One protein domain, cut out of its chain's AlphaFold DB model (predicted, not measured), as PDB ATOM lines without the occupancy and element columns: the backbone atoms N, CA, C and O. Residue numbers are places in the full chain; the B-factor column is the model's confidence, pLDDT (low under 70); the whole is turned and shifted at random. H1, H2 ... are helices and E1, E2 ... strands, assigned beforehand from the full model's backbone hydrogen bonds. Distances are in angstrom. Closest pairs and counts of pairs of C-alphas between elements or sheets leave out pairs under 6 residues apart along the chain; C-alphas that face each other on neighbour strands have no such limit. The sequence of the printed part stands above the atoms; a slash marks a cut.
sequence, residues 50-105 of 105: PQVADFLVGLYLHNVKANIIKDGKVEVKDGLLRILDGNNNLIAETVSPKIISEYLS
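AT A GLANCE: This is residues 50 to 105 of the 105 residues of an uncharacterized protein of candidate division WOR-1 bacterium RIFOXYC2_FULL_46_14 (UniProt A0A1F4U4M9). A small antiparallel sheet of three strands, E1, E2 and E3, has the longer helix H1 crossing over its edge strand E3, while the short helix H2 lies alongside the second half of H1 and grazes the sheet. The two helices run the same way, and the link of residues 64 to 73 swings from the end of H1 round to E1. The printed part has 56 residues, with two named helices and three named strands in the order H1, E1, E2, E3, H2; the sheet's order is E1, E2, E3, and the class is mixed, helices and strands. The whole is compact, with a radius of gyration of the C-alphas of 10.5 A, and rounded, with spans of 27 by 24 by 22 A.

HOW THE PARTS SIT: H1, residues 50 to 63, is on the sheet formed by E1, residues 74 to 77, E2, residues 80 to 84, and E3, residues 90 to 94. Its height over the sheet is 7.0 A, and it lies over E3. On the local plane its line and that of E3 stand at 68 degrees, across the strands; their closest C-alphas are those of Val 57 and Ala 92, 6.5 A apart. The three strands make a meander, each strand the antiparallel neighbour of the one before. E1 and E2 form a hairpin at 157 degrees between their directions, with N 75 and O 82 within hydrogen-bond range at 2.8 A. E2 and E3 form the next hairpin, at 162 degrees, with N 83 and O 92 at 2.8 A and N 81 and O 94 at 2.9 A, both within hydrogen-bond range. H2, residues 97 to 104, only grazes the sheet; its closest C-alphas to E2 are those of Ile 100 and Leu 81, 6.4 A apart. H1, with residues 58 to 62 alone, touches H2 at a shallow tilt of 22 degrees, the same way, and their closest C-alphas are those of Gly 58 and Ile 99, 6.5 A apart. In H1 and H2 every O i to N i+4 pair is within hydrogen-bond range.

IN THESE COORDINATES: H1 begins at C-alpha 50, (45.641, 33.572, -11.814), and measures 19.7 A from first to last C-alpha. E1 measures 9.9 A, from C-alpha 74 at (42.696, 23.943, 7.733), E2 12.8 A and E3 11.3 A. H2 measures 10.5 A and ends at C-alpha 104, (52.080, 18.606, 5.934).

THE WHOLE: The two C-alphas farthest apart, those of Gln 51 and Lys 70, are 28.2 A apart. The printed part has no cut and ends at residue 105, the chain's last residue. The link from H1 to E1 is short, with 10 residues; the other three are tight. The mean pLDDT of the printed part is 71.3, and 24 residues are under 70, among them residues 57 to 73.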
ATOM      1  N   PRO A  50      45.754  34.836 -12.538       69.44
ATOM      2  CA  PRO A  50      45.641  33.572 -11.814       69.44
ATOM      3  C   PRO A  50      46.991  32.978 -11.395       69.44
ATOM      4  O   PRO A  50      47.121  32.486 -10.284       69.44
ATOM      5  N   GLN A  51      48.033  33.117 -12.220       69.00
ATOM      6  CA  GLN A  51      49.373  32.611 -11.889       69.00
ATOM      7  C   GLN A  51      50.005  33.371 -10.716       69.00
ATOM      8  O   GLN A  51      50.735  32.800  -9.907       69.00
ATOM      9  N   VAL A  52      49.725  34.672 -10.616       72.75
ATOM     10  CA  VAL A  52      50.170  35.512  -9.499       72.75
ATOM     11  C   VAL A  52      49.331  35.221  -8.257       72.75
ATOM     12  O   VAL A  52      49.885  35.175  -7.164       72.75
ATOM     13  N   ALA A  53      48.028  34.973  -8.414       70.25
ATOM     14  CA  ALA A  53      47.151  34.550  -7.325       70.25
ATOM     15  C   ALA A  53      47.620  33.220  -6.719       70.25
ATOM     16  O   ALA A  53      47.847  33.158  -5.513       70.25
ATOM     17  N   ASP A  54      47.869  32.207  -7.550       66.00
ATOM     18  CA  ASP A  54      48.387  30.904  -7.126       66.00
ATOM     19  C   ASP A  54      49.729  31.039  -6.404       66.00
ATOM     20  O   ASP A  54      49.960  30.409  -5.370       66.00
ATOM     21  N   PHE A  55      50.613  31.900  -6.911       70.31
ATOM     22  CA  PHE A  55      51.895  32.175  -6.274       70.31
ATOM     23  C   PHE A  55      51.736  32.863  -4.913       70.31
ATOM     24  O   PHE A  55      52.420  32.492  -3.962       70.31
ATOM     25  N   LEU A  56      50.834  33.842  -4.794       72.12
ATOM     26  CA  LEU A  56      50.564  34.535  -3.532       72.12
ATOM     27  C   LEU A  56      49.910  33.623  -2.503       72.12
ATOM     28  O   LEU A  56      50.292  33.667  -1.336       72.12
ATOM     29  N   VAL A  57      48.981  32.770  -2.935       69.62
ATOM     30  CA  VAL A  57      48.400  31.715  -2.101       69.62
ATOM     31  C   VAL A  57      49.497  30.761  -1.647       69.62
ATOM     32  O   VAL A  57      49.610  30.498  -0.456       69.62
ATOM     33  N   GLY A  58      50.374  30.313  -2.547       65.88
ATOM     34  CA  GLY A  58      51.513  29.470  -2.182       65.88
ATOM     35  C   GLY A  58      52.464  30.132  -1.185       65.88
ATOM     36  O   GLY A  58      52.855  29.505  -0.207       65.88
ATOM     37  N   LEU A  59      52.788  31.414  -1.373       67.81
ATOM     38  CA  LEU A  59      53.598  32.205  -0.439       67.81
ATOM     39  C   LEU A  59      52.927  32.349   0.925       67.81
ATOM     40  O   LEU A  59      53.594  32.229   1.951       67.81
ATOM     41  N   TYR A  60      51.626  32.626   0.938       69.19
ATOM     42  CA  TYR A  60      50.846  32.713   2.162       69.19
ATOM     43  C   TYR A  60      50.882  31.374   2.899       69.19
ATOM     44  O   TYR A  60      51.281  31.337   4.055       69.19
ATOM     45  N   LEU A  61      50.594  30.270   2.211       65.44
ATOM     46  CA  LEU A  61      50.620  28.919   2.773       65.44
ATOM     47  C   LEU A  61      52.009  28.486   3.256       65.44
ATOM     48  O   LEU A  61      52.114  27.803   4.268       65.44
ATOM     49  N   HIS A  62      53.074  28.907   2.575       65.31
ATOM     50  CA  HIS A  62      54.448  28.595   2.968       65.31
ATOM     51  C   HIS A  62      54.899  29.379   4.214       65.31
ATOM     52  O   HIS A  62      55.655  28.869   5.039       65.31
ATOM     53  N   ASN A  63      54.450  30.631   4.372       64.88
ATOM     54  CA  ASN A  63      54.836  31.479   5.509       64.88
ATOM     55  C   ASN A  63      53.890  31.358   6.711       64.88
ATOM     56  O   ASN A  63      54.291  31.617   7.849       64.88
ATOM     57  N   VAL A  64      52.638  30.970   6.478       63.47
ATOM     58  CA  VAL A  64      51.652  30.723   7.526       63.47
ATOM     59  C   VAL A  64      51.800  29.282   7.985       63.47
ATOM     60  O   VAL A  64      51.205  28.356   7.446       63.47
ATOM     61  N   LYS A  65      52.615  29.096   9.022       57.44
ATOM     62  CA  LYS A  65      52.671  27.830   9.750       57.44
ATOM     63  C   LYS A  65      51.305  27.529  10.376       57.44
ATOM     64  O   LYS A  65      50.629  28.442  10.857       57.44
ATOM     65  N   ALA A  66      50.951  26.245  10.467       55.91
ATOM     66  CA  ALA A  66      49.694  25.773  11.059       55.91
ATOM     67  C   ALA A  66      49.413  26.326  12.476       55.91
ATOM     68  O   ALA A  66      48.264  26.426  12.888       55.91
ATOM     69  N   ASN A  67      50.448  26.738  13.214       50.88
ATOM     70  CA  ASN A  67      50.340  27.310  14.559       50.88
ATOM     71  C   ASN A  67      49.994  28.817  14.610       50.88
ATOM     72  O   ASN A  67      49.715  29.329  15.696       50.88
ATOM     73  N   ILE A  68      50.029  29.537  13.482       50.44
ATOM     74  CA  ILE A  68      49.629  30.956  13.382       50.44
ATOM     75  C   ILE A  68      48.128  31.076  13.089       50.44
ATOM     76  O   ILE A  68      47.499  32.076  13.436       50.44
ATOM     77  N   ILE A  69      47.533  30.029  12.521       56.06
ATOM     78  CA  ILE A  69      46.099  29.924  12.284       56.06
ATOM     79  C   ILE A  69      45.424  29.536  13.609       56.06
ATOM     80  O   ILE A  69      44.988  28.410  13.810       56.06
ATOM     81  N   LYS A  70      45.403  30.463  14.569       49.69
ATOM     82  CA  LYS A  70      44.776  30.232  15.878       49.69
ATOM     83  C   LYS A  70      43.248  30.116  15.805       49.69
ATOM     84  O   LYS A  70      42.676  29.495  16.691       49.69
ATOM     85  N   ASP A  71      42.630  30.639  14.741       53.59
ATOM     86  CA  ASP A  71      41.166  30.720  14.592       53.59
ATOM     87  C   ASP A  71      40.623  30.185  13.252       53.59
ATOM     88  O   ASP A  71      39.414  30.126  13.059       53.59
ATOM     89  N   GLY A  72      41.488  29.815  12.306       58.09
ATOM     90  CA  GLY A  72      41.088  29.297  10.993       58.09
ATOM     91  C   GLY A  72      41.186  27.772  10.902       58.09
ATOM     92  O   GLY A  72      42.143  27.159  11.376       58.09
ATOM     93  N   LYS A  73      40.195  27.129  10.288       69.75
ATOM     94  CA  LYS A  73      40.217  25.677  10.076       69.75
ATOM     95  C   LYS A  73      40.998  25.360   8.805       69.75
ATOM     96  O   LYS A  73      40.707  25.902   7.742       69.75
ATOM     97  N   VAL A  74      41.971  24.459   8.900       75.25
ATOM     98  CA  VAL A  74      42.696  23.943   7.733       75.25
ATOM     99  C   VAL A  74      42.108  22.590   7.368       75.25
ATOM    100  O   VAL A  74      42.060  21.685   8.202       75.25
ATOM    101  N   GLU A  75      41.652  22.445   6.131       78.25
ATOM    102  CA  GLU A  75      41.117  21.195   5.603       78.25
ATOM    103  C   GLU A  75      42.048  20.671   4.515       78.25
ATOM    104  O   GLU A  75      42.285  21.347   3.518       78.25
ATOM    105  N   VAL A  76      42.566  19.458   4.695       78.00
ATOM    106  CA  VAL A  76      43.337  18.760   3.664       78.00
ATOM    107  C   VAL A  76      42.582  17.494   3.292       78.00
ATOM    108  O   VAL A  76      42.412  16.605   4.126       78.00
ATOM    109  N   LYS A  77      42.083  17.421   2.055       80.50
ATOM    110  CA  LYS A  77      41.316  16.273   1.560       80.50
ATOM    111  C   LYS A  77      41.514  16.101   0.058       80.50
ATOM    112  O   LYS A  77      41.517  17.084  -0.665       80.50
ATOM    113  N   ASP A  78      41.668  14.864  -0.410       82.00
ATOM    114  CA  ASP A  78      41.688  14.512  -1.842       82.00
ATOM    115  C   ASP A  78      42.695  15.320  -2.695       82.00
ATOM    116  O   ASP A  78      42.433  15.642  -3.850       82.00
ATOM    117  N   GLY A  79      43.859  15.673  -2.133       80.62
ATOM    118  CA  GLY A  79      44.863  16.486  -2.836       80.62
ATOM    119  C   GLY A  79      44.510  17.975  -2.938       80.62
ATOM    120  O   GLY A  79      45.090  18.689  -3.751       80.62
ATOM    121  N   LEU A  80      43.581  18.444  -2.109       81.62
ATOM    122  CA  LEU A  80      43.192  19.836  -1.956       81.62
ATOM    123  C   LEU A  80      43.480  20.288  -0.524       81.62
ATOM    124  O   LEU A  80      43.099  19.620   0.437       81.62
ATOM    125  N   LEU A  81      44.126  21.441  -0.388       80.56
ATOM    126  CA  LEU A  81      44.295  22.148   0.874       80.56
ATOM    127  C   LEU A  81      43.434  23.404   0.851       80.56
ATOM    128  O   LEU A  81      43.547  24.210  -0.070       80.56
ATOM    129  N   ARG A  82      42.596  23.579   1.873       83.12
ATOM    130  CA  ARG A  82      41.775  24.768   2.106       83.12
ATOM    131  C   ARG A  82      42.097  25.376   3.459       83.12
ATOM    132  O   ARG A  82      42.235  24.662   4.449       83.12
ATOM    133  N   ILE A  83      42.146  26.698   3.505       78.69
ATOM    134  CA  ILE A  83      42.139  27.478   4.737       78.69
ATOM    135  C   ILE A  83      40.804  28.195   4.820       78.69
ATOM    136  O   ILE A  83      40.426  28.941   3.913       78.69
ATOM    137  N   LEU A  84      40.118  27.973   5.930       80.31
ATOM    138  CA  LEU A  84      38.870  28.616   6.286       80.31
ATOM    139  C   LEU A  84      39.100  29.609   7.429       80.31
ATOM    140  O   LEU A  84      40.008  29.425   8.240       80.31
ATOM    141  N   ASP A  85      38.268  30.643   7.517       76.69
ATOM    142  CA  ASP A  85      38.198  31.510   8.697       76.69
ATOM    143  C   ASP A  85      37.447  30.824   9.859       76.69
ATOM    144  O   ASP A  85      36.932  29.710   9.723       76.69
ATOM    145  N   GLY A  86      37.348  31.500  11.008       72.94
ATOM    146  CA  GLY A  86      36.593  31.005  12.170       72.94
ATOM    147  C   GLY A  86      35.077  30.874  11.952       72.94
ATOM    148  O   GLY A  86      34.388  30.304  12.793       72.94
ATOM    149  N   ASN A  87      34.555  31.360  10.821       79.44
ATOM    150  CA  ASN A  87      33.160  31.242  10.395       79.44
ATOM    151  C   ASN A  87      32.969  30.207   9.265       79.44
ATOM    152  O   ASN A  87      31.872  30.104   8.719       79.44
ATOM    153  N   ASN A  88      34.002  29.428   8.922       78.25
ATOM    154  CA  ASN A  88      34.044  28.482   7.798       78.25
ATOM    155  C   ASN A  88      33.979  29.109   6.389       78.25
ATOM    156  O   ASN A  88      33.680  28.407   5.423       78.25
ATOM    157  N   ASN A  89      34.283  30.398   6.227       78.50
ATOM    158  CA  ASN A  89      34.429  30.999   4.901       78.50
ATOM    159  C   ASN A  89      35.800  30.679   4.310       78.50
ATOM    160  O   ASN A  89      36.808  30.699   5.015       78.50
ATOM    161  N   LEU A  90      35.848  30.443   2.998       79.00
ATOM    162  CA  LEU A  90      37.095  30.161   2.297       79.00
ATOM    163  C   LEU A  90      38.003  31.397   2.257       79.00
ATOM    164  O   LEU A  90      37.634  32.425   1.695       79.00
ATOM    165  N   ILE A  91      39.208  31.261   2.813       77.12
ATOM    166  CA  ILE A  91      40.276  32.264   2.726       77.12
ATOM    167  C   ILE A  91      41.191  31.949   1.541       77.12
ATOM    168  O   ILE A  91      41.523  32.834   0.755       77.12
ATOM    169  N   ALA A  92      41.621  30.690   1.425       75.06
ATOM    170  CA  ALA A  92      42.547  30.247   0.390       75.06
ATOM    171  C   ALA A  92      42.373  28.753   0.105       75.06
ATOM    172  O   ALA A  92      42.110  27.976   1.022       75.06
ATOM    173  N   GLU A  93      42.582  28.335  -1.143       83.56
ATOM    174  CA  GLU A  93      42.699  26.921  -1.494       83.56
ATOM    175  C   GLU A  93      43.809  26.667  -2.511       83.56
ATOM    176  O   GLU A  93      44.152  27.535  -3.309       83.56
ATOM    177  N   THR A  94      44.392  25.472  -2.470       78.38
ATOM    178  CA  THR A  94      45.377  25.021  -3.452       78.38
ATOM    179  C   THR A  94      45.281  23.518  -3.680       78.38
ATOM    180  O   THR A  94      45.048  22.747  -2.752       78.38
ATOM    181  N   VAL A  95      45.519  23.099  -4.921       82.50
ATOM    182  CA  VAL A  95      45.657  21.688  -5.324       82.50
ATOM    183  C   VAL A  95      47.110  21.306  -5.620       82.50
ATOM    184  O   VAL A  95      47.383  20.232  -6.145       82.50
ATOM    185  N   SER A  96      48.064  22.200  -5.344       77.56
ATOM    186  CA  SER A  96      49.474  21.976  -5.665       77.56
ATOM    187  C   SER A  96      50.071  20.891  -4.762       77.56
ATOM    188  O   SER A  96      50.244  21.141  -3.565       77.56
ATOM    189  N   PRO A  97      50.480  19.724  -5.302       75.38
ATOM    190  CA  PRO A  97      51.016  18.632  -4.488       75.38
ATOM    191  C   PRO A  97      52.268  19.048  -3.713       75.38
ATOM    192  O   PRO A  97      52.468  18.622  -2.581       75.38
ATOM    193  N   LYS A  98      53.081  19.934  -4.307       76.38
ATOM    194  CA  LYS A  98      54.282  20.491  -3.679       76.38
ATOM    195  C   LYS A  98      53.930  21.305  -2.432       76.38
ATOM    196  O   LYS A  98      54.470  21.036  -1.366       76.38
ATOM    197  N   ILE A  99      52.997  22.252  -2.553       69.25
ATOM    198  CA  ILE A  99      52.588  23.113  -1.432       69.25
ATOM    199  C   ILE A  99      51.930  22.271  -0.336       69.25
ATOM    200  O   ILE A  99      52.229  22.451   0.838       69.25
ATOM    201  N   ILE A 100      51.089  21.308  -0.720       76.12
ATOM    202  CA  ILE A 100      50.442  20.387   0.220       76.12
ATOM    203  C   ILE A 100      51.488  19.560   0.976       76.12
ATOM    204  O   ILE A 100      51.403  19.450   2.196       76.12
ATOM    205  N   SER A 101      52.495  19.018   0.283       75.88
ATOM    206  CA  SER A 101      53.564  18.248   0.929       75.88
ATOM    207  C   SER A 101      54.408  19.091   1.885       75.88
ATOM    208  O   SER A 101      54.706  18.632   2.982       75.88
ATOM    209  N   GLU A 102      54.742  20.330   1.508       72.94
ATOM    210  CA  GLU A 102      55.491  21.256   2.365       72.94
ATOM    211  C   GLU A 102      54.682  21.661   3.600       72.94
ATOM    212  O   GLU A 102      55.248  21.800   4.676       72.94
ATOM    213  N   TYR A 103      53.364  21.818   3.459       67.94
ATOM    214  CA  TYR A 103      52.478  22.191   4.560       67.94
ATOM    215  C   TYR A 103      52.247  21.051   5.566       67.94
ATOM    216  O   TYR A 103      52.028  21.301   6.750       67.94
ATOM    217  N   LEU A 104      52.258  19.800   5.099       69.62
ATOM    218  CA  LEU A 104      52.080  18.606   5.934       69.62
ATOM    219  C   LEU A 104      53.382  18.096   6.582       69.62
ATOM    220  O   LEU A 104      53.309  17.166   7.387       69.62
ATOM    221  N   SER A 105      54.540  18.649   6.206       65.62
ATOM    222  CA  SER A 105      55.867  18.272   6.727       65.62
ATOM    223  C   SER A 105      56.215  19.023   8.011       65.62
ATOM    224  O   SER A 105      56.832  18.392   8.898       65.62
TER     225      SER A 105